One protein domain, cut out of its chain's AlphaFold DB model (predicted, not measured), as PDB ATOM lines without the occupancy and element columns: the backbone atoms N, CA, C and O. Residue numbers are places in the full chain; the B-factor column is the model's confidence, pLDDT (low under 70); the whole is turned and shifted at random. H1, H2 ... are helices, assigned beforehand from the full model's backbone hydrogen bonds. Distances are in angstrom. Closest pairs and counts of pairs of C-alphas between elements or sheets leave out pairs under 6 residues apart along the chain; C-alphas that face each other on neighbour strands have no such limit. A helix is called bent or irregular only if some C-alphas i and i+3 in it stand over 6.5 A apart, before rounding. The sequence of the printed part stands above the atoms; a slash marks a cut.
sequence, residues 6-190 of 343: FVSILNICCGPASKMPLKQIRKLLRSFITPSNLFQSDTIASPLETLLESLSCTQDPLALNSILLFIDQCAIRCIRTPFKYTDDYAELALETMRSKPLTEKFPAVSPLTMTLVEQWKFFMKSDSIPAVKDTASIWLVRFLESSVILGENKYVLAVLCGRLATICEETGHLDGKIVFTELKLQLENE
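Overview. This is residues 6 to 190 of the 343 residues of an uncharacterized protein of Morchella conica CCBAS932 (UniProt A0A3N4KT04). Four helices, H6 to H9, form an up-and-down bundle, each running against the one before it, and H4 crosses H6 and H7 beside it. H3 packs on H7, the hairpin of H1 and H2 makes the far end with H1 packed on H3 and H4, and H5 crosses the beginnings of H6 and H8. The bundle is closest between H8 and H9 and wider between H6 and H7. The printed part has 185 residues, with nine named helices, H1 to H9, and no named strand; its class is all helix. It is compact, with a radius of gyration of the C-alphas of 16.0 A and spans of 49 by 37 by 30 A.

Along the chain. H1, residues 6 to 14, begins with C-alpha 6 at (28.551, 47.873, 0.705). H2 is residues 22 to 36, 21.4 A long, and H3 is residues 47 to 56. H4, residues 61 to 80, is 28.6 A long, and H5, residues 82 to 97, is 22.7 A. H6, residues 111 to 124, is irregular: C-alphas 118 and 121 are 7.0 A apart. H7, residues 130 to 149, is 29.0 A long, and H8, residues 154 to 170, is 24.3 A. H9, residues 174 to 188, ends with C-alpha 188 at (23.086, 24.300, -22.233).

Arrangement. H1 and H2 form a hairpin, their closest C-alphas, Ile 9 and Leu 29, 6.6 A apart, at a shallow tilt of 32 degrees, only just short of steep. H1 touches H3 at Cys 14 and Ser 56, the closest C-alphas, 4.8 A apart. H4, with residues 68 to 72 alone, touches H1. H3 touches residues 139 to 147 of H7, the closest C-alphas being those of Ser 54 and Phe 143, 5.4 A apart. Residues 70 to 78 of H4 touch H6 at a steep tilt of 54 degrees, with C-alphas 74 and 115 closest at 5.8 A. H5 and H6 touch about perpendicular, at 85 degrees, with C-alphas 85 and 111 closest at 5.2 A. H8 and H9 form a hairpin, with C-alphas 165 and 177 closest at 4.2 A. H7 and H8, also a hairpin, only just touch, with 3 pairs of C-alphas within 8 A. In H2, 9 of 11 O i to N i+4 pairs are within hydrogen-bond range and in H6 8 of 10; in the other helices every pair is.

Size, cuts and confidence. The C-alphas farthest apart, of Lys 19 and Arg 98, are 49.7 A apart. The printed part has no cut. The link from H5 to H6, residues 98 to 110, is long. Mean pLDDT of the printed part is 90.8; residues 16 to 21, 100 to 104 and 190 are under 70.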
ATOM      1  N   PHE A   6      29.382  48.921   1.297       91.31
ATOM      2  CA  PHE A   6      28.551  47.873   0.705       91.31
ATOM      3  C   PHE A   6      28.935  46.480   1.223       91.31
ATOM      4  O   PHE A   6      28.092  45.765   1.765       91.31
ATOM      5  N   VAL A   7      30.219  46.116   1.136       93.25
ATOM      6  CA  VAL A   7      30.685  44.792   1.575       93.25
ATOM      7  C   VAL A   7      30.723  44.662   3.093       93.25
ATOM      8  O   VAL A   7      30.472  43.582   3.622       93.25
ATOM      9  N   SER A   8      30.934  45.762   3.815       92.25
ATOM     10  CA  SER A   8      30.807  45.771   5.277       92.25
ATOM     11  C   SER A   8      29.394  45.370   5.712       92.25
ATOM     12  O   SER A   8      29.235  44.563   6.625       92.25
ATOM     13  N   ILE A   9      28.368  45.886   5.025       91.00
ATOM     14  CA  ILE A   9      26.967  45.530   5.276       91.00
ATOM     15  C   ILE A   9      26.688  44.078   4.856       91.00
ATOM     16  O   ILE A   9      26.059  43.349   5.621       91.00
ATOM     17  N   LEU A  10      27.191  43.630   3.696       90.88
ATOM     18  CA  LEU A  10      27.085  42.224   3.270       90.88
ATOM     19  C   LEU A  10      27.675  41.263   4.308       90.88
ATOM     20  O   LEU A  10      27.032  40.282   4.670       90.88
ATOM     21  N   ASN A  11      28.867  41.567   4.827       91.31
ATOM     22  CA  ASN A  11      29.533  40.750   5.838       91.31
ATOM     23  C   ASN A  11      28.687  40.625   7.114       91.31
ATOM     24  O   ASN A  11      28.592  39.550   7.697       91.31
ATOM     25  N   ILE A  12      28.016  41.704   7.532       89.44
ATOM     26  CA  ILE A  12      27.107  41.667   8.687       89.44
ATOM     27  C   ILE A  12      25.877  40.793   8.397       89.44
ATOM     28  O   ILE A  12      25.422  40.073   9.283       89.44
ATOM     29  N   CYS A  13      25.343  40.837   7.172       85.81
ATOM     30  CA  CYS A  13      24.187  40.030   6.778       85.81
ATOM     31  C   CYS A  13      24.492  38.528   6.701       85.81
ATOM     32  O   CYS A  13      23.613  37.728   7.016       85.81
ATOM     33  N   CYS A  14      25.696  38.151   6.262       85.94
ATOM     34  CA  CYS A  14      26.069  36.755   6.003       85.94
ATOM     35  C   CYS A  14      26.952  36.140   7.103       85.94
ATOM     36  O   CYS A  14      27.181  34.936   7.096       85.94
ATOM     37  N   GLY A  15      27.477  36.951   8.025       79.81
ATOM     38  CA  GLY A  15      28.399  36.502   9.062       79.81
ATOM     39  C   GLY A  15      27.722  35.775  10.237       79.81
ATOM     40  O   GLY A  15      26.532  35.967  10.499       79.81
ATOM     41  N   PRO A  16      28.496  35.015  11.035       67.50
ATOM     42  CA  PRO A  16      27.991  34.184  12.141       67.50
ATOM     43  C   PRO A  16      27.412  34.982  13.322       67.50
ATOM     44  O   PRO A  16      26.840  34.415  14.250       67.50
ATOM     45  N   ALA A  17      27.583  36.305  13.321       60.59
ATOM     46  CA  ALA A  17      27.178  37.205  14.396       60.59
ATOM     47  C   ALA A  17      26.015  38.126  13.996       60.59
ATOM     48  O   ALA A  17      25.912  39.228  14.539       60.59
ATOM     49  N   SER A  18      25.145  37.708  13.069       63.47
ATOM     50  CA  SER A  18      23.982  38.476  12.595       63.47
ATOM     51  C   SER A  18      22.884  38.631  13.670       63.47
ATOM     52  O   SER A  18      21.744  38.211  13.534       63.47
ATOM     53  N   LYS A  19      23.227  39.270  14.793       50.16
ATOM     54  CA  LYS A  19      22.349  39.543  15.943       50.16
ATOM     55  C   LYS A  19      21.566  40.855  15.810       50.16
ATOM     56  O   LYS A  19      20.778  41.190  16.688       50.16
ATOM     57  N   MET A  20      21.820  41.638  14.761       55.72
ATOM     58  CA  MET A  20      21.095  42.883  14.485       55.72
ATOM     59  C   MET A  20      19.761  42.607  13.775       55.72
ATOM     60  O   MET A  20      19.618  41.543  13.173       55.72
ATOM     61  N   PRO A  21      18.797  43.555  13.769       60.75
ATOM     62  CA  PRO A  21      17.564  43.401  13.004       60.75
ATOM     63  C   PRO A  21      17.890  43.321  11.506       60.75
ATOM     64  O   PRO A  21      18.009  44.341  10.820       60.75
ATOM     65  N   LEU A  22      18.034  42.093  10.997       72.31
ATOM     66  CA  LEU A  22      18.423  41.771   9.620       72.31
ATOM     67  C   LEU A  22      17.606  42.558   8.587       72.31
ATOM     68  O   LEU A  22      18.136  42.975   7.563       72.31
ATOM     69  N   LYS A  23      16.341  42.855   8.894       74.25
ATOM     70  CA  LYS A  23      15.442  43.654   8.052       74.25
ATOM     71  C   LYS A  23      15.944  45.070   7.779       74.25
ATOM     72  O   LYS A  23      15.952  45.506   6.631       74.25
ATOM     73  N   GLN A  24      16.367  45.801   8.813       79.81
ATOM     74  CA  GLN A  24      16.826  47.187   8.650       79.81
ATOM     75  C   GLN A  24      18.134  47.236   7.858       79.81
ATOM     76  O   GLN A  24      18.305  48.092   6.991       79.81
ATOM     77  N   ILE A  25      19.018  46.269   8.104       83.44
ATOM     78  CA  ILE A  25      20.296  46.141   7.402       83.44
ATOM     79  C   ILE A  25      20.075  45.768   5.935       83.44
ATOM     80  O   ILE A  25      20.651  46.403   5.054       83.44
ATOM     81  N   ARG A  26      19.184  44.813   5.643       83.81
ATOM     82  CA  ARG A  26      18.804  44.469   4.265       83.81
ATOM     83  C   ARG A  26      18.167  45.651   3.541       83.81
ATOM     84  O   ARG A  26      18.505  45.907   2.390       83.81
ATOM     85  N   LYS A  27      17.304  46.423   4.211       85.38
ATOM     86  CA  LYS A  27      16.728  47.653   3.643       85.38
ATOM     87  C   LYS A  27      17.811  48.679   3.301       85.38
ATOM     88  O   LYS A  27      17.776  49.255   2.215       85.38
ATOM     89  N   LEU A  28      18.781  48.876   4.193       88.38
ATOM     90  CA  LEU A  28      19.923  49.751   3.941       88.38
ATOM     91  C   LEU A  28      20.745  49.252   2.747       88.38
ATOM     92  O   LEU A  28      21.035  50.024   1.838       88.38
ATOM     93  N   LEU A  29      21.051  47.957   2.698       89.19
ATOM     94  CA  LEU A  29      21.793  47.349   1.599       89.19
ATOM     95  C   LEU A  29      21.080  47.541   0.252       89.19
ATOM     96  O   LEU A  29      21.700  47.990  -0.709       89.19
ATOM     97  N   ARG A  30      19.761  47.305   0.200       87.81
ATOM     98  CA  ARG A  30      18.933  47.570  -0.989       87.81
ATOM     99  C   ARG A  30      19.033  49.032  -1.430       87.81
ATOM    100  O   ARG A  30      19.206  49.282  -2.618       87.81
ATOM    101  N   SER A  31      19.014  49.984  -0.491       88.81
ATOM    102  CA  SER A  31      19.128  51.416  -0.815       88.81
ATOM    103  C   SER A  31      20.467  51.808  -1.457       88.81
ATOM    104  O   SER A  31      20.495  52.743  -2.252       88.81
ATOM    105  N   PHE A  32      21.554  51.078  -1.174       87.00
ATOM    106  CA  PHE A  32      22.838  51.258  -1.865       87.00
ATOM    107  C   PHE A  32      22.835  50.654  -3.264       87.00
ATOM    108  O   PHE A  32      23.455  51.194  -4.178       87.00
ATOM    109  N   ILE A  33      22.152  49.526  -3.427       88.25
ATOM    110  CA  ILE A  33      22.216  48.761  -4.662       88.25
ATOM    111  C   ILE A  33      21.337  49.360  -5.754       88.25
ATOM    112  O   ILE A  33      21.806  49.487  -6.882       88.25
ATOM    113  N   THR A  34      20.108  49.777  -5.435       86.62
ATOM    114  CA  THR A  34      19.169  50.341  -6.419       86.62
ATOM    115  C   THR A  34      19.788  51.428  -7.316       86.62
ATOM    116  O   THR A  34      19.649  51.312  -8.527       86.62
ATOM    117  N   PRO A  35      20.516  52.442  -6.801       89.38
ATOM    118  CA  PRO A  35      21.125  53.466  -7.656       89.38
ATOM    119  C   PRO A  35      22.428  53.032  -8.349       89.38
ATOM    120  O   PRO A  35      22.947  53.773  -9.178       89.38
ATOM    121  N   SER A  36      22.995  51.874  -8.000       89.50
ATOM    122  CA  SER A  36      24.324  51.455  -8.473       89.50
ATOM    123  C   SER A  36      24.312  50.611  -9.749       89.50
ATOM    124  O   SER A  36      25.380  50.353 -10.296       89.50
ATOM    125  N   ASN A  37      23.136  50.172 -10.217       90.88
ATOM    126  CA  ASN A  37      22.982  49.262 -11.362       90.88
ATOM    127  C   ASN A  37      23.832  47.978 -11.254       90.88
ATOM    128  O   ASN A  37      24.197  47.383 -12.263       90.88
ATOM    129  N   LEU A  38      24.160  47.535 -10.031       95.31
ATOM    130  CA  LEU A  38      24.927  46.301  -9.815       95.31
ATOM    131  C   LEU A  38      24.155  45.055 -10.264       95.31
ATOM    132  O   LEU A  38      24.756  44.102 -10.756       95.31
ATOM    133  N   PHE A  39      22.835  45.070 -10.101       95.62
ATOM    134  CA  PHE A  39      21.953  43.985 -10.513       95.62
ATOM    135  C   PHE A  39      20.935  44.467 -11.534       95.62
ATOM    136  O   PHE A  39      20.560  45.641 -11.546       95.62
ATOM    137  N   GLN A  40      20.476  43.533 -12.362       93.06
ATOM    138  CA  GLN A  40      19.327  43.747 -13.230       93.06
ATOM    139  C   GLN A  40      18.019  43.706 -12.405       93.06
ATOM    140  O   GLN A  40      17.995  43.163 -11.298       93.06
ATOM    141  N   SER A  41      16.962  44.364 -12.889       90.25
ATOM    142  CA  SER A  41      15.698  44.554 -12.151       90.25
ATOM    143  C   SER A  41      14.514  43.740 -12.682       90.25
ATOM    144  O   SER A  41      13.454  43.742 -12.064       90.25
ATOM    145  N   ASP A  42      14.673  43.105 -13.838       89.94
ATOM    146  CA  ASP A  42      13.696  42.240 -14.500       89.94
ATOM    147  C   ASP A  42      13.933  40.773 -14.097       89.94
ATOM    148  O   ASP A  42      14.318  39.913 -14.894       89.94
ATOM    149  N   THR A  43      13.768  40.509 -12.801       88.19
ATOM    150  CA  THR A  43      13.825  39.172 -12.205       88.19
ATOM    151  C   THR A  43      12.618  38.923 -11.315       88.19
ATOM    152  O   THR A  43      11.999  39.841 -10.776       88.19
ATOM    153  N   ILE A  44      12.313  37.642 -11.114       80.56
ATOM    154  CA  ILE A  44      11.170  37.178 -10.319       80.56
ATOM    155  C   ILE A  44      11.341  37.535  -8.824       80.56
ATOM    156  O   ILE A  44      10.369  37.819  -8.128       80.56
ATOM    157  N   ALA A  45      12.584  37.584  -8.337       82.88
ATOM    158  CA  ALA A  45      12.939  38.120  -7.023       82.88
ATOM    159  C   ALA A  45      14.273  38.881  -7.086       82.88
ATOM    160  O   ALA A  45      14.976  38.842  -8.091       82.88
ATOM    161  N   SER A  46      14.633  39.583  -6.010       87.00
ATOM    162  CA  SER A  46      15.828  40.437  -5.976       87.00
ATOM    163  C   SER A  46      17.135  39.626  -6.091       87.00
ATOM    164  O   SER A  46      17.398  38.796  -5.214       87.00
ATOM    165  N   PRO A  47      18.016  39.908  -7.075       91.31
ATOM    166  CA  PRO A  47      19.314  39.234  -7.199       91.31
ATOM    167  C   PRO A  47      20.241  39.455  -5.993       91.31
ATOM    168  O   PRO A  47      21.133  38.650  -5.725       91.31
ATOM    169  N   LEU A  48      19.998  40.507  -5.204       91.75
ATOM    170  CA  LEU A  48      20.672  40.709  -3.924       91.75
ATOM    171  C   LEU A  48      20.403  39.568  -2.942       91.75
ATOM    172  O   LEU A  48      21.319  39.148  -2.239       91.75
ATOM    173  N   GLU A  49      19.161  39.094  -2.853       86.44
ATOM    174  CA  GLU A  49      18.825  38.009  -1.925       86.44
ATOM    175  C   GLU A  49      19.546  36.726  -2.354       86.44
ATOM    176  O   GLU A  49      20.136  36.054  -1.515       86.44
ATOM    177  N   THR A  50      19.646  36.475  -3.665       88.00
ATOM    178  CA  THR A  50      20.493  35.407  -4.213       88.00
ATOM    179  C   THR A  50      21.956  35.547  -3.800       88.00
ATOM    180  O   THR A  50      22.577  34.563  -3.392       88.00
ATOM    181  N   LEU A  51      22.523  36.755  -3.874       93.75
ATOM    182  CA  LEU A  51      23.898  36.989  -3.437       93.75
ATOM    183  C   LEU A  51      24.060  36.704  -1.938       93.75
ATOM    184  O   LEU A  51      24.930  35.921  -1.559       93.75
ATOM    185  N   LEU A  52      23.217  37.310  -1.097       90.56
ATOM    186  CA  LEU A  52      23.252  37.150   0.359       90.56
ATOM    187  C   LEU A  52      23.173  35.686   0.772       90.56
ATOM    188  O   LEU A  52      23.917  35.232   1.641       90.56
ATOM    189  N   GLU A  53      22.282  34.952   0.129       85.25
ATOM    190  CA  GLU A  53      22.041  33.564   0.456       85.25
ATOM    191  C   GLU A  53      23.138  32.637  -0.056       85.25
ATOM    192  O   GLU A  53      23.570  31.733   0.656       85.25
ATOM    193  N   SER A  54      23.663  32.886  -1.260       90.38
ATOM    194  CA  SER A  54      24.815  32.128  -1.754       90.38
ATOM    195  C   SER A  54      26.007  32.240  -0.794       90.38
ATOM    196  O   SER A  54      26.667  31.234  -0.522       90.38
ATOM    197  N   LEU A  55      26.230  33.441  -0.242       92.69
ATOM    198  CA  LEU A  55      27.285  33.752   0.723       92.69
ATOM    199  C   LEU A  55      27.038  33.131   2.099       92.69
ATOM    200  O   LEU A  55      27.992  32.700   2.739       92.69
ATOM    201  N   SER A  56      25.786  33.067   2.563       87.56
ATOM    202  CA  SER A  56      25.472  32.534   3.894       87.56
ATOM    203  C   SER A  56      25.720  31.031   4.021       87.56
ATOM    204  O   SER A  56      25.843  30.531   5.134       87.56
ATOM    205  N   CYS A  57      25.830  30.302   2.905       85.38
ATOM    206  CA  CYS A  57      26.273  28.906   2.915       85.38
ATOM    207  C   CYS A  57      27.783  28.731   2.665       85.38
ATOM    208  O   CYS A  57      28.223  27.652   2.270       85.38
ATOM    209  N   THR A  58      28.584  29.773   2.899       89.62
ATOM    210  CA  THR A  58      30.045  29.675   3.013       89.62
ATOM    211  C   THR A  58      30.432  29.679   4.489       89.62
ATOM    212  O   THR A  58      30.504  30.733   5.116       89.62
ATOM    213  N   GLN A  59      30.678  28.490   5.047       88.25
ATOM    214  CA  GLN A  59      30.960  28.323   6.479       88.25
ATOM    215  C   GLN A  59      32.413  28.634   6.860       88.25
ATOM    216  O   GLN A  59      32.664  29.043   7.990       88.25
ATOM    217  N   ASP A  60      33.369  28.449   5.941       91.94
ATOM    218  CA  ASP A  60      34.775  28.769   6.199       91.94
ATOM    219  C   ASP A  60      34.976  30.296   6.268       91.94
ATOM    220  O   ASP A  60      34.826  30.977   5.244       91.94
ATOM    221  N   PRO A  61      35.358  30.862   7.431       93.00
ATOM    222  CA  PRO A  61      35.549  32.301   7.575       93.00
ATOM    223  C   PRO A  61      36.659  32.858   6.676       93.00
ATOM    224  O   PRO A  61      36.565  34.006   6.236       93.00
ATOM    225  N   LEU A  62      37.707  32.072   6.391       94.94
ATOM    226  CA  LEU A  62      38.812  32.510   5.532       94.94
ATOM    227  C   LEU A  62      38.365  32.617   4.072       94.94
ATOM    228  O   LEU A  62      38.638  33.631   3.414       94.94
ATOM    229  N   ALA A  63      37.641  31.609   3.578       95.94
ATOM    230  CA  ALA A  63      37.020  31.658   2.264       95.94
ATOM    231  C   ALA A  63      35.990  32.786   2.163       95.94
ATOM    232  O   ALA A  63      36.071  33.578   1.226       95.94
ATOM    233  N   LEU A  64      35.083  32.923   3.140       95.00
ATOM    234  CA  LEU A  64      34.073  33.984   3.145       95.00
ATOM    235  C   LEU A  64      34.722  35.371   3.073       95.00
ATOM    236  O   LEU A  64      34.345  36.182   2.232       95.00
ATOM    237  N   ASN A  65      35.744  35.632   3.890       95.50
ATOM    238  CA  ASN A  65      36.467  36.901   3.856       95.50
ATOM    239  C   ASN A  65      37.125  37.160   2.487       95.50
ATOM    240  O   ASN A  65      37.059  38.272   1.967       95.50
ATOM    241  N   SER A  66      37.726  36.134   1.880       96.94
ATOM    242  CA  SER A  66      38.359  36.242   0.557       96.94
ATOM    243  C   SER A  66      37.337  36.500  -0.558       96.94
ATOM    244  O   SER A  66      37.571  37.344  -1.423       96.94
ATOM    245  N   ILE A  67      36.180  35.836  -0.502       97.62
ATOM    246  CA  ILE A  67      35.054  36.047  -1.422       97.62
ATOM    247  C   ILE A  67      34.499  37.467  -1.268       97.62
ATOM    248  O   ILE A  67      34.275  38.151  -2.263       97.62
ATOM    249  N   LEU A  68      34.328  37.957  -0.038       96.88
ATOM    250  CA  LEU A  68      33.852  39.318   0.216       96.88
ATOM    251  C   LEU A  68      34.823  40.375  -0.325       96.88
ATOM    252  O   LEU A  68      34.381  41.342  -0.941       96.88
ATOM    253  N   LEU A  69      36.140  40.182  -0.172       97.19
ATOM    254  CA  LEU A  69      37.147  41.074  -0.767       97.19
ATOM    255  C   LEU A  69      37.062  41.078  -2.294       97.19
ATOM    256  O   LEU A  69      37.153  42.132  -2.924       97.19
ATOM    257  N   PHE A  70      36.872  39.901  -2.886       98.06
ATOM    258  CA  PHE A  70      36.698  39.758  -4.322       98.06
ATOM    259  C   PHE A  70      35.433  40.475  -4.820       98.06
ATOM    260  O   PHE A  70      35.505  41.253  -5.776       98.06
ATOM    261  N   ILE A  71      34.299  40.296  -4.136       97.81
ATOM    262  CA  ILE A  71      33.047  41.006  -4.429       97.81
ATOM    263  C   ILE A  71      33.241  42.515  -4.302       97.81
ATOM    264  O   ILE A  71      32.748  43.246  -5.154       97.81
ATOM    265  N   ASP A  72      33.973  42.988  -3.292       97.12
ATOM    266  CA  ASP A  72      34.211  44.421  -3.094       97.12
ATOM    267  C   ASP A  72      34.922  45.039  -4.299       97.12
ATOM    268  O   ASP A  72      34.491  46.046  -4.864       97.12
ATOM    269  N   GLN A  73      35.985  44.374  -4.756       97.19
ATOM    270  CA  GLN A  73      36.731  44.794  -5.938       97.19
ATOM    271  C   GLN A  73      35.861  44.770  -7.200       97.19
ATOM    272  O   GLN A  73      35.950  45.689  -8.019       97.19
ATOM    273  N   CYS A  74      35.005  43.757  -7.350       98.06
ATOM    274  CA  CYS A  74      34.070  43.659  -8.468       98.06
ATOM    275  C   CYS A  74      33.017  44.770  -8.424       98.06
ATOM    276  O   CYS A  74      32.822  45.463  -9.416       98.06
ATOM    277  N   ALA A  75      32.390  45.007  -7.273       96.81
ATOM    278  CA  ALA A  75      31.377  46.039  -7.103       96.81
ATOM    279  C   ALA A  75      31.946  47.436  -7.383       96.81
ATOM    280  O   ALA A  75      31.349  48.203  -8.135       96.81
ATOM    281  N   ILE A  76      33.141  47.751  -6.865       95.88
ATOM    282  CA  ILE A  76      33.813  49.032  -7.126       95.88
ATOM    283  C   ILE A  76      34.083  49.222  -8.626       95.88
ATOM    284  O   ILE A  76      33.899  50.326  -9.143       95.88
ATOM    285  N   ARG A  77      34.524  48.176  -9.337       96.81
ATOM    286  CA  ARG A  77      34.748  48.247 -10.793       96.81
ATOM    287  C   ARG A  77      33.438  48.412 -11.557       96.81
ATOM    288  O   ARG A  77      33.351  49.304 -12.394       96.81
ATOM    289  N   CYS A  78      32.423  47.624 -11.214       96.81
ATOM    290  CA  CYS A  78      31.097  47.696 -11.817       96.81
ATOM    291  C   CYS A  78      30.491  49.099 -11.683       96.81
ATOM    292  O   CYS A  78      30.106  49.699 -12.678       96.81
ATOM    293  N   ILE A  79      30.538  49.691 -10.485       95.75
ATOM    294  CA  ILE A  79      30.020  51.044 -10.220       95.75
ATOM    295  C   ILE A  79      30.770  52.126 -11.007       95.75
ATOM    296  O   ILE A  79      30.177  53.126 -11.405       95.75
ATOM    297  N   ARG A  80      32.079  51.961 -11.228       96.19
ATOM    298  CA  ARG A  80      32.887  52.937 -11.977       96.19
ATOM    299  C   ARG A  80      32.620  52.893 -13.477       96.19
ATOM    300  O   ARG A  80      32.752  53.922 -14.134       96.19
ATOM    301  N   THR A  81      32.283  51.725 -14.016       95.25
ATOM    302  CA  THR A  81      32.057  51.528 -15.454       95.25
ATOM    303  C   THR A  81      30.825  50.650 -15.717       95.25
ATOM    304  O   THR A  81      30.968  49.586 -16.316       95.25
ATOM    305  N   PRO A  82      29.613  51.059 -15.295       89.38
ATOM    306  CA  PRO A  82      28.431  50.195 -15.357       89.38
ATOM    307  C   PRO A  82      28.021  49.878 -16.800       89.38
ATOM    308  O   PRO A  82      27.715  48.732 -17.111       89.38
ATOM    309  N   PHE A  83      28.114  50.863 -17.702       94.12
ATOM    310  CA  PHE A  83      27.741  50.700 -19.113       94.12
ATOM    311  C   PHE A  83      28.596  49.671 -19.846       94.12
ATOM    312  O   PHE A  83      28.058  48.910 -20.635       94.12
ATOM    313  N   LYS A  84      29.887  49.564 -19.502       96.56
ATOM    314  CA  LYS A  84      30.772  48.535 -20.060       96.56
ATOM    315  C   LYS A  84      30.158  47.142 -19.900       96.56
ATOM    316  O   LYS A  84      30.099  46.379 -20.849       96.56
ATOM    317  N   TYR A  85      29.686  46.819 -18.698       97.12
ATOM    318  CA  TYR A  85      29.164  45.490 -18.392       97.12
ATOM    319  C   TYR A  85      27.800  45.226 -19.030       97.12
ATOM    320  O   TYR A  85      27.489  44.081 -19.356       97.12
ATOM    321  N   THR A  86      26.997  46.272 -19.231       94.50
ATOM    322  CA  THR A  86      25.756  46.190 -20.007       94.50
ATOM    323  C   THR A  86      26.034  45.979 -21.497       94.50
ATOM    324  O   THR A  86      25.376  45.144 -22.114       94.50
ATOM    325  N   ASP A  87      27.029  46.671 -22.055       96.31
ATOM    326  CA  ASP A  87      27.442  46.534 -23.455       96.31
ATOM    327  C   ASP A  87      28.062  45.150 -23.719       96.31
ATOM    328  O   ASP A  87      27.659  44.466 -24.659       96.31
ATOM    329  N   ASP A  88      28.951  44.683 -22.831       96.88
ATOM    330  CA  ASP A  88      29.542  43.337 -22.878       96.88
ATOM    331  C   ASP A  88      28.448  42.249 -22.829       96.88
ATOM    332  O   ASP A  88      28.537  41.219 -23.505       96.88
ATOM    333  N   TYR A  89      27.396  42.457 -22.022       96.00
ATOM    334  CA  TYR A  89      26.233  41.569 -22.002       96.00
ATOM    335  C   TYR A  89      25.480  41.613 -23.335       96.00
ATOM    336  O   TYR A  89      25.122  40.557 -23.852       96.00
ATOM    337  N   ALA A  90      25.236  42.800 -23.897       95.06
ATOM    338  CA  ALA A  90      24.496  42.947 -25.146       95.06
ATOM    339  C   ALA A  90      25.212  42.249 -26.315       95.06
ATOM    340  O   ALA A  90      24.565  41.574 -27.116       95.06
ATOM    341  N   GLU A  91      26.542  42.341 -26.382       95.50
ATOM    342  CA  GLU A  91      27.351  41.619 -27.369       95.50
ATOM    343  C   GLU A  91      27.195  40.097 -27.218       95.50
ATOM    344  O   GLU A  91      26.820  39.410 -28.172       95.50
ATOM    345  N   LEU A  92      27.367  39.571 -25.999       94.81
ATOM    346  CA  LEU A  92      27.163  38.147 -25.705       94.81
ATOM    347  C   LEU A  92      25.735  37.672 -25.994       94.81
ATOM    348  O   LEU A  92      25.521  36.553 -26.470       94.81
ATOM    349  N   ALA A  93      24.743  38.505 -25.691       92.88
ATOM    350  CA  ALA A  93      23.344  38.216 -25.952       92.88
ATOM    351  C   ALA A  93      23.093  38.073 -27.459       92.88
ATOM    352  O   ALA A  93      22.466  37.108 -27.888       92.88
ATOM    353  N   LEU A  94      23.650  38.967 -28.279       91.75
ATOM    354  CA  LEU A  94      23.545  38.879 -29.736       91.75
ATOM    355  C   LEU A  94      24.228  37.624 -30.293       91.75
ATOM    356  O   LEU A  94      23.685  36.979 -31.191       91.75
ATOM    357  N   GLU A  95      25.397  37.256 -29.769       90.69
ATOM    358  CA  GLU A  95      26.099  36.032 -30.169       90.69
ATOM    359  C   GLU A  95      25.288  34.775 -29.850       90.69
ATOM    360  O   GLU A  95      25.133  33.896 -30.700       90.69
ATOM    361  N   THR A  96      24.719  34.709 -28.646       88.88
ATOM    362  CA  THR A  96      23.915  33.565 -28.199       88.88
ATOM    363  C   THR A  96      22.569  33.489 -28.929       88.88
ATOM    364  O   THR A  96      22.169  32.399 -29.349       88.88
ATOM    365  N   MET A  97      21.909  34.623 -29.193       84.75
ATOM    366  CA  MET A  97      20.654  34.694 -29.958       84.75
ATOM    367  C   MET A  97      20.774  34.160 -31.386       84.75
ATOM    368  O   MET A  97      19.834  33.540 -31.874       84.75
ATOM    369  N   ARG A  98      21.912  34.351 -32.073       80.50
ATOM    370  CA  ARG A  98      22.107  33.854 -33.455       80.50
ATOM    371  C   ARG A  98      21.904  32.342 -33.592       80.50
ATOM    372  O   ARG A  98      21.673  31.857 -34.694       80.50
ATOM    373  N   SER A  99      21.990  31.609 -32.485       72.31
ATOM    374  CA  SER A  99      21.797  30.160 -32.430       72.31
ATOM    375  C   SER A  99      20.386  29.723 -32.000       72.31
ATOM    376  O   SER A  99      20.148  28.523 -31.859       72.31
ATOM    377  N   LYS A 100      19.449  30.662 -31.767       68.94
ATOM    378  CA  LYS A 100      18.153  30.402 -31.113       68.94
ATOM    379  C   LYS A 100      16.964  31.120 -31.784       68.94
ATOM    380  O   LYS A 100      17.148  32.132 -32.459       68.94
ATOM    381  N   PRO A 101      15.732  30.593 -31.636       61.94
ATOM    382  CA  PRO A 101      14.533  31.205 -32.206       61.94
ATOM    383  C   PRO A 101      14.207  32.566 -31.563       61.94
ATOM    384  O   PRO A 101      14.224  32.719 -30.348       61.94
ATOM    385  N   LEU A 102      13.863  33.548 -32.403       60.91
ATOM    386  CA  LEU A 102      13.611  34.964 -32.066       60.91
ATOM    387  C   LEU A 102      12.341  35.234 -31.230       60.91
ATOM    388  O   LEU A 102      11.988  36.390 -31.009       60.91
ATOM    389  N   THR A 103      11.604  34.202 -30.822       56.84
ATOM    390  CA  THR A 103      10.254  34.341 -30.252       56.84
ATOM    391  C   THR A 103      10.222  34.486 -28.732       56.84
ATOM    392  O   THR A 103       9.163  34.778 -28.184       56.84
ATOM    393  N   GLU A 104      11.347  34.299 -28.044       62.88
ATOM    394  CA  GLU A 104      11.417  34.398 -26.584       62.88
ATOM    395  C   GLU A 104      11.955  35.760 -26.136       62.88
ATOM    396  O   GLU A 104      12.919  36.288 -26.698       62.88
ATOM    397  N   LYS A 105      11.346  36.330 -25.083       72.75
ATOM    398  CA  LYS A 105      11.972  37.429 -24.337       72.75
ATOM    399  C   LYS A 105      13.349  36.952 -23.897       72.75
ATOM    400  O   LYS A 105      13.460  35.880 -23.314       72.75
ATOM    401  N   PHE A 106      14.374  37.749 -24.164       81.56
ATOM    402  CA  PHE A 106      15.747  37.406 -23.827       81.56
ATOM    403  C   PHE A 106      16.122  38.119 -22.528       81.56
ATOM    404  O   PHE A 106      16.358  39.328 -22.563       81.56
ATOM    405  N   PRO A 107      16.128  37.428 -21.374       89.69
ATOM    406  CA  PRO A 107      16.312  38.105 -20.099       89.69
ATOM    407  C   PRO A 107      17.711  38.710 -19.993       89.69
ATOM    408  O   PRO A 107      18.643  38.250 -20.663       89.69
ATOM    409  N   ALA A 108      17.868  39.716 -19.137       93.56
ATOM    410  CA  ALA A 108      19.161  40.319 -18.834       93.56
ATOM    411  C   ALA A 108      19.990  39.463 -17.859       93.56
ATOM    412  O   ALA A 108      19.462  38.618 -17.130       93.56
ATOM    413  N   VAL A 109      21.301  39.707 -17.831       95.75
ATOM    414  CA  VAL A 109      22.216  39.230 -16.782       95.75
ATOM    415  C   VAL A 109      22.677  40.432 -15.968       95.75
ATOM    416  O   VAL A 109      22.897  41.512 -16.520       95.75
ATOM    417  N   SER A 110      22.824  40.262 -14.657       97.00
ATOM    418  CA  SER A 110      23.269  41.348 -13.782       97.00
ATOM    419  C   SER A 110      24.685  41.845 -14.144       97.00
ATOM    420  O   SER A 110      25.598  41.027 -14.302       97.00
ATOM    421  N   PRO A 111      24.935  43.170 -14.194       97.50
ATOM    422  CA  PRO A 111      26.274  43.721 -14.445       97.50
ATOM    423  C   PRO A 111      27.350  43.240 -13.459       97.50
ATOM    424  O   PRO A 111      28.503  43.015 -13.838       97.50
ATOM    425  N   LEU A 112      26.988  43.013 -12.190       97.75
ATOM    426  CA  LEU A 112      27.896  42.416 -11.211       97.75
ATOM    427  C   LEU A 112      28.316  40.995 -11.610       97.75
ATOM    428  O   LEU A 112      29.486  40.662 -11.458       97.75
ATOM    429  N   THR A 113      27.415  40.183 -12.171       98.00
ATOM    430  CA  THR A 113      27.725  38.826 -12.656       98.00
ATOM    431  C   THR A 113      28.757  38.860 -13.780       98.00
ATOM    432  O   THR A 113      29.756  38.140 -13.728       98.00
ATOM    433  N   MET A 114      28.582  39.768 -14.745       98.25
ATOM    434  CA  MET A 114      29.568  40.022 -15.803       98.25
ATOM    435  C   MET A 114      30.932  40.410 -15.218       98.25
ATOM    436  O   MET A 114      31.975  39.894 -15.627       98.25
ATOM    437  N   THR A 115      30.922  41.280 -14.206       98.50
ATOM    438  CA  THR A 115      32.142  41.748 -13.543       98.50
ATOM    439  C   THR A 115      32.850  40.633 -12.776       98.50
ATOM    440  O   THR A 115      34.067  40.508 -12.888       98.50
ATOM    441  N   LEU A 116      32.116  39.800 -12.029       98.62
ATOM    442  CA  LEU A 116      32.670  38.652 -11.299       98.62
ATOM    443  C   LEU A 116      33.442  37.730 -12.250       98.62
ATOM    444  O   LEU A 116      34.576  37.355 -11.965       98.62
ATOM    445  N   VAL A 117      32.876  37.433 -13.421       98.56
ATOM    446  CA  VAL A 117      33.524  36.573 -14.422       98.56
ATOM    447  C   VAL A 117      34.775  37.231 -15.003       98.56
ATOM    448  O   VAL A 117      35.821  36.589 -15.090       98.56
ATOM    449  N   GLU A 118      34.717  38.523 -15.343       98.31
ATOM    450  CA  GLU A 118      35.884  39.266 -15.843       98.31
ATOM    451  C   GLU A 118      37.037  39.278 -14.823       98.31
ATOM    452  O   GLU A 118      38.212  39.117 -15.178       98.31
ATOM    453  N   GLN A 119      36.705  39.486 -13.545       98.31
ATOM    454  CA  GLN A 119      37.689  39.622 -12.475       98.31
ATOM    455  C   GLN A 119      38.203  38.285 -11.933       98.31
ATOM    456  O   GLN A 119      39.232  38.265 -11.251       98.31
ATOM    457  N   TRP A 120      37.554  37.170 -12.272       98.62
ATOM    458  CA  TRP A 120      37.886  35.843 -11.754       98.62
ATOM    459  C   TRP A 120      39.356  35.459 -11.958       98.62
ATOM    460  O   TRP A 120      40.001  34.928 -11.055       98.62
ATOM    461  N   LYS A 121      39.942  35.822 -13.106       98.25
ATOM    462  CA  LYS A 121      41.362  35.567 -13.410       98.25
ATOM    463  C   LYS A 121      42.327  36.185 -12.399       98.25
ATOM    464  O   LYS A 121      43.398  35.631 -12.165       98.25
ATOM    465  N   PHE A 122      41.982  37.332 -11.812       98.19
ATOM    466  CA  PHE A 122      42.820  37.978 -10.801       98.19
ATOM    467  C   PHE A 122      42.676  37.282  -9.450       98.19
ATOM    468  O   PHE A 122      43.673  37.088  -8.763       98.19
ATOM    469  N   PHE A 123      41.465  36.837  -9.111       98.19
ATOM    470  CA  PHE A 123      41.230  36.036  -7.914       98.19
ATOM    471  C   PHE A 123      41.966  34.687  -7.985       98.19
ATOM    472  O   PHE A 123      42.674  34.323  -7.047       98.19
ATOM    473  N   MET A 124      41.931  33.998  -9.130       98.06
ATOM    474  CA  MET A 124      42.684  32.754  -9.343       98.06
ATOM    475  C   MET A 124      44.207  32.939  -9.266       98.06
ATOM    476  O   MET A 124      44.908  32.044  -8.796       98.06
ATOM    477  N   LYS A 125      44.725  34.108  -9.659       97.50
ATOM    478  CA  LYS A 125      46.155  34.460  -9.570       97.50
ATOM    479  C   LYS A 125      46.580  35.031  -8.214       97.50
ATOM    480  O   LYS A 125      47.755  35.333  -8.041       97.50
ATOM    481  N   SER A 126      45.651  35.206  -7.277       96.69
ATOM    482  CA  SER A 126      45.969  35.696  -5.934       96.69
ATOM    483  C   SER A 126      46.693  34.642  -5.089       96.69
ATOM    484  O   SER A 126      46.633  33.440  -5.379       96.69
ATOM    485  N   ASP A 127      47.298  35.102  -3.992       95.38
ATOM    486  CA  ASP A 127      47.995  34.273  -3.001       95.38
ATOM    487  C   ASP A 127      47.045  33.472  -2.086       95.38
ATOM    488  O   ASP A 127      47.479  32.854  -1.113       95.38
ATOM    489  N   SER A 128      45.733  33.465  -2.364       95.50
ATOM    490  CA  SER A 128      44.778  32.624  -1.640       95.50
ATOM    491  C   SER A 128      45.133  31.140  -1.779       95.50
ATOM    492  O   SER A 128      45.442  30.652  -2.871       95.50
ATOM    493  N   ILE A 129      45.042  30.409  -0.666       96.88
ATOM    494  CA  ILE A 129      45.303  28.967  -0.627       96.88
ATOM    495  C   ILE A 129      44.300  28.186  -1.501       96.88
ATOM    496  O   ILE A 129      43.168  28.647  -1.675       96.88
ATOM    497  N   PRO A 130      44.661  26.990  -2.009       96.38
ATOM    498  CA  PRO A 130      43.789  26.196  -2.882       96.38
ATOM    499  C   PRO A 130      42.373  25.974  -2.332       96.38
ATOM    500  O   PRO A 130      41.413  26.299  -3.019       96.38
ATOM    501  N   ALA A 131      42.237  25.592  -1.056       96.50
ATOM    502  CA  ALA A 131      40.934  25.349  -0.423       96.50
ATOM    503  C   ALA A 131      39.986  26.572  -0.440       96.50
ATOM    504  O   ALA A 131      38.766  26.433  -0.548       96.50
ATOM    505  N   VAL A 132      40.541  27.789  -0.368       97.44
ATOM    506  CA  VAL A 132      39.763  29.033  -0.488       97.44
ATOM    507  C   VAL A 132      39.278  29.228  -1.924       97.44
ATOM    508  O   VAL A 132      38.146  29.659  -2.131       97.44
ATOM    509  N   LYS A 133      40.109  28.889  -2.917       97.75
ATOM    510  CA  LYS A 133      39.740  28.944  -4.338       97.75
ATOM    511  C   LYS A 133      38.662  27.909  -4.669       97.75
ATOM    512  O   LYS A 133      37.695  28.272  -5.330       97.75
ATOM    513  N   ASP A 134      38.761  26.693  -4.125       96.75
ATOM    514  CA  ASP A 134      37.729  25.653  -4.261       96.75
ATOM    515  C   ASP A 134      36.384  26.146  -3.710       96.75
ATOM    516  O   ASP A 134      35.361  26.131  -4.396       96.75
ATOM    517  N   THR A 135      36.399  26.670  -2.482       96.12
ATOM    518  CA  THR A 135      35.194  27.184  -1.818       96.12
ATOM    519  C   THR A 135      34.583  28.360  -2.580       96.12
ATOM    520  O   THR A 135      33.365  28.433  -2.740       96.12
ATOM    521  N   ALA A 136      35.412  29.266  -3.101       97.94
ATOM    522  CA  ALA A 136      34.955  30.380  -3.924       97.94
ATOM    523  C   ALA A 136      34.362  29.917  -5.266       97.94
ATOM    524  O   ALA A 136      33.357  30.478  -5.700       97.94
ATOM    525  N   SER A 137      34.933  28.889  -5.904       98.00
ATOM    526  CA  SER A 137      34.372  28.285  -7.119       98.00
ATOM    527  C   SER A 137      32.981  27.704  -6.850       98.00
ATOM    528  O   SER A 137      32.036  28.004  -7.578       98.00
ATOM    529  N   ILE A 138      32.823  26.951  -5.755       95.44
ATOM    530  CA  ILE A 138      31.535  26.373  -5.335       95.44
ATOM    531  C   ILE A 138      30.506  27.471  -5.029       95.44
ATOM    532  O   ILE A 138      29.348  27.372  -5.441       95.44
ATOM    533  N   TRP A 139      30.919  28.529  -4.325       96.62
ATOM    534  CA  TRP A 139      30.068  29.687  -4.058       96.62
ATOM    535  C   TRP A 139      29.589  30.348  -5.356       96.62
ATOM    536  O   TRP A 139      28.394  30.613  -5.505       96.62
ATOM    537  N   LEU A 140      30.497  30.586  -6.307       98.00
ATOM    538  CA  LEU A 140      30.153  31.251  -7.559       98.00
ATOM    539  C   LEU A 140      29.202  30.393  -8.400       98.00
ATOM    540  O   LEU A 140      28.213  30.917  -8.898       98.00
ATOM    541  N   VAL A 141      29.427  29.077  -8.488       95.44
ATOM    542  CA  VAL A 141      28.476  28.133  -9.110       95.44
ATOM    543  C   VAL A 141      27.088  28.280  -8.487       95.44
ATOM    544  O   VAL A 141      26.122  28.530  -9.204       95.44
ATOM    545  N   ARG A 142      26.990  28.244  -7.152       91.88
ATOM    546  CA  ARG A 142      25.717  28.395  -6.425       91.88
ATOM    547  C   ARG A 142      25.024  29.731  -6.723       91.88
ATOM    548  O   ARG A 142      23.800  29.778  -6.868       91.88
ATOM    549  N   PHE A 143      25.786  30.821  -6.799       95.06
ATOM    550  CA  PHE A 143      25.266  32.145  -7.144       95.06
ATOM    551  C   PHE A 143      24.725  32.191  -8.585       95.06
ATOM    552  O   PHE A 143      23.623  32.697  -8.811       95.06
ATOM    553  N   LEU A 144      25.453  31.621  -9.549       95.50
ATOM    554  CA  LEU A 144      25.050  31.576 -10.959       95.50
ATOM    555  C   LEU A 144      23.817  30.687 -11.179       95.50
ATOM    556  O   LEU A 144      22.876  31.113 -11.847       95.50
ATOM    557  N   GLU A 145      23.775  29.505 -10.556       90.25
ATOM    558  CA  GLU A 145      22.598  28.621 -10.514       90.25
ATOM    559  C   GLU A 145      21.354  29.388 -10.048       90.25
ATOM    560  O   GLU A 145      20.320  29.438 -10.717       90.25
ATOM    561  N   SER A 146      21.486  30.069  -8.914       88.12
ATOM    562  CA  SER A 146      20.402  30.837  -8.307       88.12
ATOM    563  C   SER A 146      19.964  32.023  -9.180       88.12
ATOM    564  O   SER A 146      18.781  32.356  -9.224       88.12
ATOM    565  N   SER A 147      20.891  32.631  -9.926       92.50
ATOM    566  CA  SER A 147      20.590  33.723 -10.860       92.50
ATOM    567  C   SER A 147      19.725  33.239 -12.031       92.50
ATOM    568  O   SER A 147      18.752  33.895 -12.399       92.50
ATOM    569  N   VAL A 148      19.994  32.037 -12.557       90.38
ATOM    570  CA  VAL A 148      19.154  31.393 -13.586       90.38
ATOM    571  C   VAL A 148      17.758  31.077 -13.057       90.38
ATOM    572  O   VAL A 148      16.764  31.201 -13.777       90.38
ATOM    573  N   ILE A 149      17.653  30.633 -11.804       84.94
ATOM    574  CA  ILE A 149      16.356  30.363 -11.170       84.94
ATOM    575  C   ILE A 149      15.510  31.638 -11.098       84.94
ATOM    576  O   ILE A 149      14.326  31.581 -11.416       84.94
ATOM    577  N   LEU A 150      16.128  32.783 -10.797       86.00
ATOM    578  CA  LEU A 150      15.465  34.090 -10.762       86.00
ATOM    579  C   LEU A 150      15.066  34.665 -12.126       86.00
ATOM    580  O   LEU A 150      14.391  35.696 -12.169       86.00
ATOM    581  N   GLY A 151      15.461  34.008 -13.214       87.88
ATOM    582  CA  GLY A 151      15.126  34.418 -14.572       87.88
ATOM    583  C   GLY A 151      16.252  35.137 -15.307       87.88
ATOM    584  O   GLY A 151      16.001  35.640 -16.396       87.88
ATOM    585  N   GLU A 152      17.484  35.174 -14.785       93.00
ATOM    586  CA  GLU A 152      18.613  35.636 -15.599       93.00
ATOM    587  C   GLU A 152      18.885  34.684 -16.773       93.00
ATOM    588  O   GLU A 152      18.543  33.497 -16.764       93.00
ATOM    589  N   ASN A 153      19.514  35.221 -17.818       93.00
ATOM    590  CA  ASN A 153      19.696  34.511 -19.076       93.00
ATOM    591  C   ASN A 153      20.587  33.268 -18.949       93.00
ATOM    592  O   ASN A 153      21.813  33.369 -18.919       93.00
ATOM    593  N   LYS A 154      19.982  32.077 -18.972       92.00
ATOM    594  CA  LYS A 154      20.722  30.810 -18.861       92.00
ATOM    595  C   LYS A 154      21.781  30.611 -19.951       92.00
ATOM    596  O   LYS A 154      22.830  30.048 -19.660       92.00
ATOM    597  N   TYR A 155      21.545  31.081 -21.178       92.56
ATOM    598  CA  TYR A 155      22.471  30.866 -22.296       92.56
ATOM    599  C   TYR A 155      23.710  31.750 -22.174       92.56
ATOM    600  O   TYR A 155      24.830  31.266 -22.324       92.56
ATOM    601  N   VAL A 156      23.530  33.027 -21.827       95.31
ATOM    602  CA  VAL A 156      24.661  33.911 -21.522       95.31
ATOM    603  C   VAL A 156      25.422  33.384 -20.306       95.31
ATOM    604  O   VAL A 156      26.646  33.280 -20.354       95.31
ATOM    605  N   LEU A 157      24.724  32.963 -19.244       95.94
ATOM    606  CA  LEU A 157      25.366  32.385 -18.060       95.94
ATOM    607  C   LEU A 157      26.138  31.089 -18.374       95.94
ATOM    608  O   LEU A 157      27.218  30.894 -17.819       95.94
ATOM    609  N   ALA A 158      25.675  30.256 -19.311       95.44
ATOM    610  CA  ALA A 158      26.427  29.093 -19.790       95.44
ATOM    611  C   ALA A 158      27.743  29.491 -20.483       95.44
ATOM    612  O   ALA A 158      28.798  28.914 -20.202       95.44
ATOM    613  N   VAL A 159      27.714  30.523 -21.334       97.00
ATOM    614  CA  VAL A 159      28.930  31.079 -21.957       97.00
ATOM    615  C   VAL A 159      29.894  31.600 -20.890       97.00
ATOM    616  O   VAL A 159      31.094  31.315 -20.949       97.00
ATOM    617  N   LEU A 160      29.387  32.312 -19.880       98.19
ATOM    618  CA  LEU A 160      30.199  32.795 -18.762       98.19
ATOM    619  C   LEU A 160      30.811  31.647 -17.946       98.19
ATOM    620  O   LEU A 160      31.991  31.721 -17.604       98.19
ATOM    621  N   CYS A 161      30.068  30.566 -17.694       98.25
ATOM    622  CA  CYS A 161      30.601  29.357 -17.057       98.25
ATOM    623  C   CYS A 161      31.733  28.736 -17.887       98.25
ATOM    624  O   CYS A 161      32.764  28.356 -17.337       98.25
ATOM    625  N   GLY A 162      31.602  28.717 -19.216       98.25
ATOM    626  CA  GLY A 162      32.687  28.316 -20.114       98.25
ATOM    627  C   GLY A 162      33.943  29.177 -19.952       98.25
ATOM    628  O   GLY A 162      35.039  28.638 -19.822       98.25
ATOM    629  N   ARG A 163      33.785  30.506 -19.880       98.44
ATOM    630  CA  ARG A 163      34.904  31.436 -19.631       98.44
ATOM    631  C   ARG A 163      35.566  31.177 -18.276       98.44
ATOM    632  O   ARG A 163      36.792  31.154 -18.198       98.44
ATOM    633  N   LEU A 164      34.780  30.947 -17.222       98.62
ATOM    634  CA  LEU A 164      35.294  30.598 -15.892       98.62
ATOM    635  C   LEU A 164      36.085  29.285 -15.918       98.62
ATOM    636  O   LEU A 164      37.188  29.233 -15.375       98.62
ATOM    637  N   ALA A 165      35.571  28.253 -16.593       98.50
ATOM    638  CA  ALA A 165      36.259  26.974 -16.742       98.50
ATOM    639  C   ALA A 165      37.612  27.124 -17.460       98.50
ATOM    640  O   ALA A 165      38.611  26.580 -16.990       98.50
ATOM    641  N   THR A 166      37.671  27.915 -18.539       98.56
ATOM    642  CA  THR A 166      38.928  28.230 -19.240       98.56
ATOM    643  C   THR A 166      39.917  28.963 -18.333       98.56
ATOM    644  O   THR A 166      41.082  28.585 -18.275       98.56
ATOM    645  N   ILE A 167      39.468  29.956 -17.556       98.50
ATOM    646  CA  ILE A 167      40.336  30.664 -16.599       98.50
ATOM    647  C   ILE A 167      40.901  29.696 -15.545       98.50
ATOM    648  O   ILE A 167      42.085  29.765 -15.206       98.50
ATOM    649  N   CYS A 168      40.072  28.795 -15.015       98.00
ATOM    650  CA  CYS A 168      40.503  27.778 -14.058       98.00
ATOM    651  C   CYS A 168      41.530  26.816 -14.678       98.00
ATOM    652  O   CYS A 168      42.532  26.503 -14.043       98.00
ATOM    653  N   GLU A 169      41.342  26.410 -15.936       97.81
ATOM    654  CA  GLU A 169      42.310  25.596 -16.679       97.81
ATOM    655  C   GLU A 169      43.657  26.307 -16.866       97.81
ATOM    656  O   GLU A 169      44.697  25.753 -16.512       97.81
ATOM    657  N   GLU A 170      43.643  27.555 -17.340       97.81
ATOM    658  CA  GLU A 170      44.847  28.377 -17.544       97.81
ATOM    659  C   GLU A 170      45.637  28.624 -16.251       97.81
ATOM    660  O   GLU A 170      46.841  28.877 -16.285       97.81
ATOM    661  N   THR A 171      44.963  28.569 -15.100       96.81
ATOM    662  CA  THR A 171      45.563  28.774 -13.774       96.81
ATOM    663  C   THR A 171      45.849  27.470 -13.024       96.81
ATOM    664  O   THR A 171      46.348  27.518 -11.901       96.81
ATOM    665  N   GLY A 172      45.584  26.308 -13.634       96.38
ATOM    666  CA  GLY A 172      45.830  24.988 -13.044       96.38
ATOM    667  C   GLY A 172      44.840  24.572 -11.947       96.38
ATOM    668  O   GLY A 172      45.093  23.611 -11.225       96.38
ATOM    669  N   HIS A 173      43.713  25.271 -11.803       96.69
ATOM    670  CA  HIS A 173      42.677  24.991 -10.810       96.69
ATOM    671  C   HIS A 173      41.639  23.995 -11.355       96.69
ATOM    672  O   HIS A 173      40.564  24.370 -11.828       96.69
ATOM    673  N   LEU A 174      41.981  22.705 -11.322       96.69
ATOM    674  CA  LEU A 174      41.178  21.648 -11.949       96.69
ATOM    675  C   LEU A 174      39.776  21.495 -11.340       96.69
ATOM    676  O   LEU A 174      38.816  21.355 -12.095       96.69
ATOM    677  N   ASP A 175      39.634  21.589 -10.018       94.56
ATOM    678  CA  ASP A 175      38.332  21.437  -9.352       94.56
ATOM    679  C   ASP A 175      37.360  22.554  -9.756       94.56
ATOM    680  O   ASP A 175      36.221  22.285 -10.142       94.56
ATOM    681  N   GLY A 176      37.841  23.803  -9.807       95.44
ATOM    682  CA  GLY A 176      37.085  24.926 -10.361       95.44
ATOM    683  C   GLY A 176      36.673  24.703 -11.820       95.44
ATOM    684  O   GLY A 176      35.526  24.960 -12.187       95.44
ATOM    685  N   LYS A 177      37.577  24.184 -12.665       97.88
ATOM    686  CA  LYS A 177      37.259  23.852 -14.067       97.88
ATOM    687  C   LYS A 177      36.111  22.845 -14.148       97.88
ATOM    688  O   LYS A 177      35.198  23.044 -14.950       97.88
ATOM    689  N   ILE A 178      36.161  21.786 -13.338       96.56
ATOM    690  CA  ILE A 178      35.145  20.727 -13.320       96.56
ATOM    691  C   ILE A 178      33.779  21.317 -12.970       96.56
ATOM    692  O   ILE A 178      32.845  21.160 -13.753       96.56
ATOM    693  N   VAL A 179      33.667  22.056 -11.860       95.38
ATOM    694  CA  VAL A 179      32.360  22.560 -11.402       95.38
ATOM    695  C   VAL A 179      31.744  23.585 -12.363       95.38
ATOM    696  O   VAL A 179      30.536  23.561 -12.584       95.38
ATOM    697  N   PHE A 180      32.549  24.442 -13.004       97.69
ATOM    698  CA  PHE A 180      32.030  25.384 -14.006       97.69
ATOM    699  C   PHE A 180      31.677  24.706 -15.335       97.69
ATOM    700  O   PHE A 180      30.723  25.121 -15.993       97.69
ATOM    701  N   THR A 181      32.411  23.664 -15.733       97.00
ATOM    702  CA  THR A 181      32.074  22.872 -16.927       97.00
ATOM    703  C   THR A 181      30.765  22.119 -16.721       97.00
ATOM    704  O   THR A 181      29.913  22.127 -17.606       97.00
ATOM    705  N   GLU A 182      30.581  21.527 -15.542       93.38
ATOM    706  CA  GLU A 182      29.350  20.832 -15.173       93.38
ATOM    707  C   GLU A 182      28.148  21.785 -15.213       93.38
ATOM    708  O   GLU A 182      27.189  21.531 -15.942       93.38
ATOM    709  N   LEU A 183      28.236  22.943 -14.544       92.56
ATOM    710  CA  LEU A 183      27.158  23.935 -14.588       92.56
ATOM    711  C   LEU A 183      26.883  24.414 -16.021       92.56
ATOM    712  O   LEU A 183      25.725  24.516 -16.422       92.56
ATOM    713  N   LYS A 184      27.919  24.668 -16.831       94.88
ATOM    714  CA  LYS A 184      27.744  25.029 -18.246       94.88
ATOM    715  C   LYS A 184      26.899  23.985 -18.983       94.88
ATOM    716  O   LYS A 184      25.920  24.353 -19.629       94.88
ATOM    717  N   LEU A 185      27.262  22.706 -18.877       92.69
ATOM    718  CA  LEU A 185      26.547  21.616 -19.545       92.69
ATOM    719  C   LEU A 185      25.091  21.530 -19.071       92.69
ATOM    720  O   LEU A 185      24.190  21.324 -19.883       92.69
ATOM    721  N   GLN A 186      24.837  21.733 -17.778       87.31
ATOM    722  CA  GLN A 186      23.479  21.762 -17.230       87.31
ATOM    723  C   GLN A 186      22.640  22.909 -17.811       87.31
ATOM    724  O   GLN A 186      21.470  22.711 -18.148       87.31
ATOM    725  N   LEU A 187      23.231  24.097 -17.970       88.81
ATOM    726  CA  LEU A 187      22.553  25.267 -18.532       88.81
ATOM    727  C   LEU A 187      22.299  25.144 -20.043       88.81
ATOM    728  O   LEU A 187      21.258  25.595 -20.525       88.81
ATOM    729  N   GLU A 188      23.218  24.522 -20.786       89.75
ATOM    730  CA  GLU A 188      23.086  24.300 -22.233       89.75
ATOM    731  C   GLU A 188      22.026  23.250 -22.570       89.75
ATOM    732  O   GLU A 188      21.274  23.423 -23.531       89.75
ATOM    733  N   ASN A 189      21.946  22.175 -21.786       82.06
ATOM    734  CA  ASN A 189      21.204  20.986 -22.193       82.06
ATOM    735  C   ASN A 189      19.678  21.066 -21.987       82.06
ATOM    736  O   ASN A 189      18.996  20.084 -22.241       82.06
ATOM    737  N   GLU A 190      19.101  22.174 -21.504       67.44
ATOM    738  CA  GLU A 190      17.685  22.263 -21.056       67.44
ATOM    739  C   GLU A 190      17.286  21.230 -19.978       67.44
ATOM    740  O   GLU A 190      16.175  21.263 -19.453       67.44
TER     741      GLU A 190